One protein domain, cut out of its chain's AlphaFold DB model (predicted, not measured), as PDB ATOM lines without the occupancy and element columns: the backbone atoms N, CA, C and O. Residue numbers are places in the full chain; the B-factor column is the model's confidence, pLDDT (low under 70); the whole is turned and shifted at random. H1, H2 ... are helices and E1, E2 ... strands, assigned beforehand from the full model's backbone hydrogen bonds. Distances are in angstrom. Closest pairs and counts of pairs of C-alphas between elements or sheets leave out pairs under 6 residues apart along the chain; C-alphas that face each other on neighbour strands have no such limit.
ATOM      1  N   TYR A   5     210.049 112.884 288.302       95.25
ATOM      2  CA  TYR A   5     209.168 111.732 288.372       95.25
ATOM      3  C   TYR A   5     208.639 111.416 286.987       95.25
ATOM      4  O   TYR A   5     208.089 112.284 286.311       95.25
ATOM      5  N   ARG A   6     208.779 110.170 286.557       96.75
ATOM      6  CA  ARG A   6     208.124 109.688 285.350       96.75
ATOM      7  C   ARG A   6     206.708 109.270 285.680       96.75
ATOM      8  O   ARG A   6     206.486 108.513 286.622       96.75
ATOM      9  N   VAL A   7     205.767 109.752 284.884       96.69
ATOM     10  CA  VAL A   7     204.383 109.297 284.928       96.69
ATOM     11  C   VAL A   7     204.326 107.880 284.351       96.69
ATOM     12  O   VAL A   7     204.745 107.654 283.215       96.69
ATOM     13  N   ILE A   8     203.825 106.925 285.130       97.69
ATOM     14  CA  ILE A   8     203.717 105.501 284.758       97.69
ATOM     15  C   ILE A   8     202.266 105.034 284.582       97.69
ATOM     16  O   ILE A   8     202.032 103.930 284.096       97.69
ATOM     17  N   GLN A   9     201.294 105.896 284.892       97.44
ATOM     18  CA  GLN A   9     199.869 105.665 284.667       97.44
ATOM     19  C   GLN A   9     199.195 106.949 284.164       97.44
ATOM     20  O   GLN A   9     199.493 108.036 284.651       97.44
ATOM     21  N   ASN A  10     198.296 106.826 283.181       96.50
ATOM     22  CA  ASN A  10     197.545 107.970 282.658       96.50
ATOM     23  C   ASN A  10     196.532 108.465 283.695       96.50
ATOM     24  O   ASN A  10     195.773 107.669 284.246       96.50
ATOM     25  N   ASP A  11     196.443 109.782 283.838       95.44
ATOM     26  CA  ASP A  11     195.366 110.470 284.538       95.44
ATOM     27  C   ASP A  11     195.008 111.738 283.756       95.44
ATOM     28  O   ASP A  11     195.552 112.825 283.960       95.44
ATOM     29  N   VAL A  12     194.088 111.569 282.808       92.25
ATOM     30  CA  VAL A  12     193.675 112.628 281.880       92.25
ATOM     31  C   VAL A  12     192.982 113.776 282.613       92.25
ATOM     32  O   VAL A  12     193.112 114.922 282.189       92.25
ATOM     33  N   ALA A  13     192.289 113.504 283.724       91.31
ATOM     34  CA  ALA A  13     191.610 114.540 284.501       91.31
ATOM     35  C   ALA A  13     192.607 115.537 285.110       91.31
ATOM     36  O   ALA A  13     192.304 116.723 285.227       91.31
ATOM     37  N   ASN A  14     193.813 115.057 285.420       91.00
ATOM     38  CA  ASN A  14     194.905 115.852 285.964       91.00
ATOM     39  C   ASN A  14     196.005 116.185 284.942       91.00
ATOM     40  O   ASN A  14     197.044 116.728 285.317       91.00
ATOM     41  N   GLY A  15     195.795 115.885 283.657       92.31
ATOM     42  CA  GLY A  15     196.751 116.196 282.592       92.31
ATOM     43  C   GLY A  15     198.045 115.375 282.640       92.31
ATOM     44  O   GLY A  15     199.079 115.855 282.176       92.31
ATOM     45  N   LEU A  16     198.007 114.163 283.202       95.00
ATOM     46  CA  LEU A  16     199.160 113.267 283.310       95.00
ATOM     47  C   LEU A  16     199.102 112.162 282.257       95.00
ATOM     48  O   LEU A  16     198.137 111.398 282.187       95.00
ATOM     49  N   MET A  17     200.173 112.043 281.476       96.69
ATOM     50  CA  MET A  17     200.307 111.028 280.430       96.69
ATOM     51  C   MET A  17     201.528 110.143 280.671       96.69
ATOM     52  O   MET A  17     202.598 110.641 281.013       96.69
ATOM     53  N   ILE A  18     201.399 108.832 280.455       97.25
ATOM     54  CA  ILE A  18     202.504 107.872 280.605       97.25
ATOM     55  C   ILE A  18     203.736 108.339 279.820       97.25
ATOM     56  O   ILE A  18     203.652 108.724 278.655       97.25
ATOM     57  N   GLY A  19     204.897 108.284 280.471       95.75
ATOM     58  CA  GLY A  19     206.183 108.703 279.921       95.75
ATOM     59  C   GLY A  19     206.489 110.192 280.095       95.75
ATOM     60  O   GLY A  19     207.657 110.567 279.963       95.75
ATOM     61  N   GLN A  20     205.499 111.022 280.443       95.19
ATOM     62  CA  GLN A  20     205.711 112.423 280.807       95.19
ATOM     63  C   GLN A  20     206.624 112.524 282.027       95.19
ATOM     64  O   GLN A  20     206.533 111.732 282.966       95.19
ATOM     65  N   VAL A  21     207.484 113.540 282.029       94.44
ATOM     66  CA  VAL A  21     208.281 113.885 283.204       94.44
ATOM     67  C   VAL A  21     207.550 114.960 283.996       94.44
ATOM     68  O   VAL A  21     207.440 116.106 283.560       94.44
ATOM     69  N   ALA A  22     207.069 114.584 285.174       93.56
ATOM     70  CA  ALA A  22     206.573 115.503 286.176       93.56
ATOM     71  C   ALA A  22     207.763 116.109 286.932       93.56
ATOM     72  O   ALA A  22     208.597 115.402 287.507       93.56
ATOM     73  N   ARG A  23     207.849 117.439 286.892       93.50
ATOM     74  CA  ARG A  23     208.879 118.225 287.575       93.50
ATOM     75  C   ARG A  23     208.197 119.085 288.628       93.50
ATOM     76  O   ARG A  23     207.628 120.115 288.262       93.50
ATOM     77  N   PRO A  24     208.208 118.660 289.899       94.25
ATOM     78  CA  PRO A  24     207.649 119.471 290.960       94.25
ATOM     79  C   PRO A  24     208.401 120.789 291.069       94.25
ATOM     80  O   PRO A  24     209.634 120.812 291.046       94.25
ATOM     81  N   TYR A  25     207.661 121.887 291.187       93.94
ATOM     82  CA  TYR A  25     208.254 123.175 291.549       93.94
ATOM     83  C   TYR A  25     208.371 123.325 293.075       93.94
ATOM     84  O   TYR A  25     209.114 124.177 293.555       93.94
ATOM     85  N   TYR A  26     207.670 122.469 293.827       93.75
ATOM     86  CA  TYR A  26     207.778 122.301 295.272       93.75
ATOM     87  C   TYR A  26     207.707 120.812 295.634       93.75
ATOM     88  O   TYR A  26     206.906 120.067 295.066       93.75
ATOM     89  N   GLU A  27     208.530 120.381 296.587       94.88
ATOM     90  CA  GLU A  27     208.546 119.016 297.108       94.88
ATOM     91  C   GLU A  27     209.026 119.022 298.565       94.88
ATOM     92  O   GLU A  27     210.058 119.621 298.874       94.88
ATOM     93  N   ASP A  28     208.306 118.318 299.435       93.94
ATOM     94  CA  ASP A  28     208.740 117.995 300.792       93.94
ATOM     95  C   ASP A  28     208.609 116.484 301.072       93.94
ATOM     96  O   ASP A  28     208.467 115.657 300.160       93.94
ATOM     97  N   ASP A  29     208.708 116.084 302.340       93.44
ATOM     98  CA  ASP A  29     208.607 114.677 302.744       93.44
ATOM     99  C   ASP A  29     207.182 114.105 302.610       93.44
ATOM    100  O   ASP A  29     206.994 112.886 302.596       93.44
ATOM    101  N   THR A  30     206.164 114.958 302.489       95.69
ATOM    102  CA  THR A  30     204.743 114.593 302.523       95.69
ATOM    103  C   THR A  30     204.052 114.716 301.168       95.69
ATOM    104  O   THR A  30     203.195 113.891 300.833       95.69
ATOM    105  N   GLU A  31     204.415 115.718 300.370       95.94
ATOM    106  CA  GLU A  31     203.789 116.020 299.094       95.94
ATOM    107  C   GLU A  31     204.763 116.588 298.061       95.94
ATOM    108  O   GLU A  31     205.861 117.054 298.360       95.94
ATOM    109  N   MET A  32     204.331 116.526 296.809       95.50
ATOM    110  CA  MET A  32     204.917 117.286 295.718       95.50
ATOM    111  C   MET A  32     203.821 118.083 295.022       95.50
ATOM    112  O   MET A  32     202.683 117.615 294.928       95.50
ATOM    113  N   ILE A  33     204.173 119.261 294.514       95.81
ATOM    114  CA  ILE A  33     203.255 120.101 293.750       95.81
ATOM    115  C   ILE A  33     203.788 120.235 292.332       95.81
ATOM    116  O   ILE A  33     204.921 120.673 292.104       95.81
ATOM    117  N   ILE A  34     202.957 119.819 291.382       95.06
ATOM    118  CA  ILE A  34     203.225 119.901 289.948       95.06
ATOM    119  C   ILE A  34     202.191 120.829 289.296       95.06
ATOM    120  O   ILE A  34     201.094 120.991 289.842       95.06
ATOM    121  N   PRO A  35     202.507 121.433 288.135       93.75
ATOM    122  CA  PRO A  35     201.520 122.199 287.385       93.75
ATOM    123  C   PRO A  35     200.279 121.350 287.102       93.75
ATOM    124  O   PRO A  35     200.399 120.193 286.686       93.75
ATOM    125  N   GLY A  36     199.099 121.916 287.339       91.62
ATOM    126  CA  GLY A  36     197.838 121.283 286.986       91.62
ATOM    127  C   GLY A  36     197.571 121.324 285.482       91.62
ATOM    128  O   GLY A  36     198.335 121.874 284.687       91.62
ATOM    129  N   ILE A  37     196.440 120.744 285.080       91.56
ATOM    130  CA  ILE A  37     196.018 120.701 283.673       91.56
ATOM    131  C   ILE A  37     195.754 122.098 283.087       91.56
ATOM    132  O   ILE A  37     195.871 122.292 281.876       91.56
ATOM    133  N   ARG A  38     195.407 123.077 283.934       91.56
ATOM    134  CA  ARG A  38     195.256 124.485 283.552       91.56
ATOM    135  C   ARG A  38     196.332 125.350 284.213       91.56
ATOM    136  O   ARG A  38     196.731 125.031 285.334       91.56
ATOM    137  N   PRO A  39     196.759 126.456 283.575       87.38
ATOM    138  CA  PRO A  39     197.799 127.340 284.111       87.38
ATOM    139  C   PRO A  39     197.522 127.889 285.517       87.38
ATOM    140  O   PRO A  39     198.457 128.197 286.246       87.38
ATOM    141  N   GLU A  40     196.251 128.029 285.888       92.50
ATOM    142  CA  GLU A  40     195.789 128.548 287.176       92.50
ATOM    143  C   GLU A  40     195.565 127.472 288.249       92.50
ATOM    144  O   GLU A  40     195.075 127.780 289.335       92.50
ATOM    145  N   THR A  41     195.863 126.208 287.941       92.88
ATOM    146  CA  THR A  41     195.614 125.075 288.839       92.88
ATOM    147  C   THR A  41     196.905 124.399 289.257       92.88
ATOM    148  O   THR A  41     197.807 124.209 288.443       92.88
ATOM    149  N   ASP A  42     196.936 123.958 290.509       95.00
ATOM    150  CA  ASP A  42     198.021 123.170 291.074       95.00
ATOM    151  C   ASP A  42     197.558 121.747 291.345       95.00
ATOM    152  O   ASP A  42     196.428 121.508 291.781       95.00
ATOM    153  N   HIS A  43     198.452 120.792 291.116       95.50
ATOM    154  CA  HIS A  43     198.205 119.401 291.437       95.50
ATOM    155  C   HIS A  43     199.082 118.987 292.617       95.50
ATOM    156  O   HIS A  43     200.281 118.735 292.489       95.50
ATOM    157  N   HIS A  44     198.440 118.916 293.781       96.31
ATOM    158  CA  HIS A  44     199.025 118.419 295.017       96.31
ATOM    159  C   HIS A  44     198.997 116.892 295.042       96.31
ATOM    160  O   HIS A  44     197.927 116.280 295.049       96.31
ATOM    161  N   VAL A  45     200.171 116.268 295.111       96.38
ATOM    162  CA  VAL A  45     200.308 114.813 295.132       96.38
ATOM    163  C   VAL A  45     200.937 114.366 296.447       96.38
ATOM    164  O   VAL A  45     202.107 114.631 296.718       96.38
ATOM    165  N   ARG A  46     200.177 113.628 297.262       96.38
ATOM    166  CA  ARG A  46     200.659 113.060 298.533       96.38
ATOM    167  C   ARG A  46     201.584 111.868 298.278       96.38
ATOM    168  O   ARG A  46     201.130 110.831 297.796       96.38
ATOM    169  N   LYS A  47     202.857 111.977 298.670       94.00
ATOM    170  CA  LYS A  47     203.924 111.002 298.354       94.00
ATOM    171  C   LYS A  47     203.755 109.641 299.034       94.00
ATOM    172  O   LYS A  47     204.221 108.630 298.521       94.00
ATOM    173  N   ASN A  48     203.040 109.599 300.157       92.62
ATOM    174  CA  ASN A  48     202.775 108.359 300.895       92.62
ATOM    175  C   ASN A  48     201.491 107.638 300.446       92.62
ATOM    176  O   ASN A  48     201.212 106.532 300.912       92.62
ATOM    177  N   GLY A  49     200.701 108.255 299.561       93.19
ATOM    178  CA  GLY A  49     199.432 107.707 299.093       93.19
ATOM    179  C   GLY A  49     199.588 106.704 297.953       93.19
ATOM    180  O   GLY A  49     200.552 106.746 297.190       93.19
ATOM    181  N   GLU A  50     198.586 105.837 297.793       96.62
ATOM    182  CA  GLU A  50     198.519 104.883 296.676       96.62
ATOM    183  C   GLU A  50     198.527 105.581 295.316       96.62
ATOM    184  O   GLU A  50     199.177 105.108 294.390       96.62
ATOM    185  N   TYR A  51     197.896 106.758 295.222       96.44
ATOM    186  CA  TYR A  51     197.909 107.563 294.004       96.44
ATOM    187  C   TYR A  51     199.335 107.856 293.524       96.44
ATOM    188  O   TYR A  51     199.651 107.632 292.359       96.44
ATOM    189  N   PHE A  52     200.222 108.299 294.422       96.81
ATOM    190  CA  PHE A  52     201.604 108.588 294.057       96.81
ATOM    191  C   PHE A  52     202.342 107.329 293.598       96.81
ATOM    192  O   PHE A  52     202.979 107.340 292.547       96.81
ATOM    193  N   LYS A  53     202.202 106.232 294.351       96.19
ATOM    194  CA  LYS A  53     202.858 104.951 294.046       96.19
ATOM    195  C   LYS A  53     202.424 104.368 292.703       96.19
ATOM    196  O   LYS A  53     203.236 103.727 292.044       96.19
ATOM    197  N   SER A  54     201.164 104.559 292.309       97.19
ATOM    198  CA  SER A  54     200.640 104.011 291.056       97.19
ATOM    199  C   SER A  54     200.883 104.917 289.848       97.19
ATOM    200  O   SER A  54     200.921 104.418 288.729       97.19
ATOM    201  N   HIS A  55     201.073 106.228 290.048       97.38
ATOM    202  CA  HIS A  55     201.217 107.187 288.946       97.38
ATOM    203  C   HIS A  55     202.646 107.646 288.699       97.38
ATOM    204  O   HIS A  55     202.936 108.059 287.578       97.38
ATOM    205  N   PHE A  56     203.541 107.564 289.684       97.06
ATOM    206  CA  PHE A  56     204.871 108.154 289.582       97.06
ATOM    207  C   PHE A  56     205.982 107.174 289.938       97.06
ATOM    208  O   PHE A  56     205.941 106.469 290.943       97.06
ATOM    209  N   GLN A  57     207.042 107.214 289.140       96.00
ATOM    210  CA  GLN A  57     208.307 106.554 289.419       96.00
ATOM    211  C   GLN A  57     209.408 107.608 289.509       96.00
ATOM    212  O   GLN A  57     209.550 108.439 288.615       96.00
ATOM    213  N   LYS A  58     210.195 107.591 290.589       92.56
ATOM    214  CA  LYS A  58     211.347 108.490 290.729       92.56
ATOM    215  C   LYS A  58     212.378 108.168 289.643       92.56
ATOM    216  O   LYS A  58     212.814 107.023 289.538       92.56
ATOM    217  N   GLU A  59     212.774 109.169 288.865       85.38
ATOM    218  CA  GLU A  59     213.855 109.035 287.888       85.38
ATOM    219  C   GLU A  59     215.199 109.086 288.624       85.38
ATOM    220  O   GLU A  59     215.449 109.993 289.427       85.38
ATOM    221  N   ALA A  60     216.064 108.106 288.368       70.00
ATOM    222  CA  ALA A  60     217.468 108.209 288.741       70.00
ATOM    223  C   ALA A  60     218.142 109.196 287.777       70.00
ATOM    224  O   ALA A  60     218.004 109.049 286.562       70.00
TER     225      ALA A  60
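What this domain is: This is residues 5 to 60 of the 61 residues of an uncharacterized protein of Paenibacillus durus ATCC 35681 (UniProt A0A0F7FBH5). Little regular structure: a hairpin, E2 and E3, forms one side of a small rounded domain and the short strand pair E1 and E4 another, with helix H1 joining E3 to E4 and a long loop, residues 8 to 30, joining E1 to E2. The printed part has 56 residues, 22 in named elements, in the order E1 E2 E3 H1 E4; both two-stranded sheets are antiparallel and the class is mixed. It is compact, radius of gyration of the C-alphas 10.3 A, spanning 26 by 22 by 20 A.

Where its parts are: E2, residues 31 to 35, is 13.4 A long from (203.789, 116.020, 299.094); E3, residues 42 to 46, 12.8 A. H1 is residues 50 to 55, 8.5 A; E1 5 to 7, 6.4 A; E4 56 to 58, 6.6 A, ending at (211.347, 108.490, 290.729).

How they stand to each other: E2 and E3 are antiparallel at 155 degrees, with N 34 and O 43 3.1 A apart. H1 and E3 come closest at the C-alphas of Phe 52 and Arg 46, 6.4 A. In H1 every O i to N i+4 pair is within hydrogen-bond range. E1 and E4 are antiparallel at 148 degrees, with N 6 and O 57 2.8 A apart. E2 and H1 are apart.

The domain as a whole: The printed part has no cut; the link E1 to E2 is long; no printed residue is under 70.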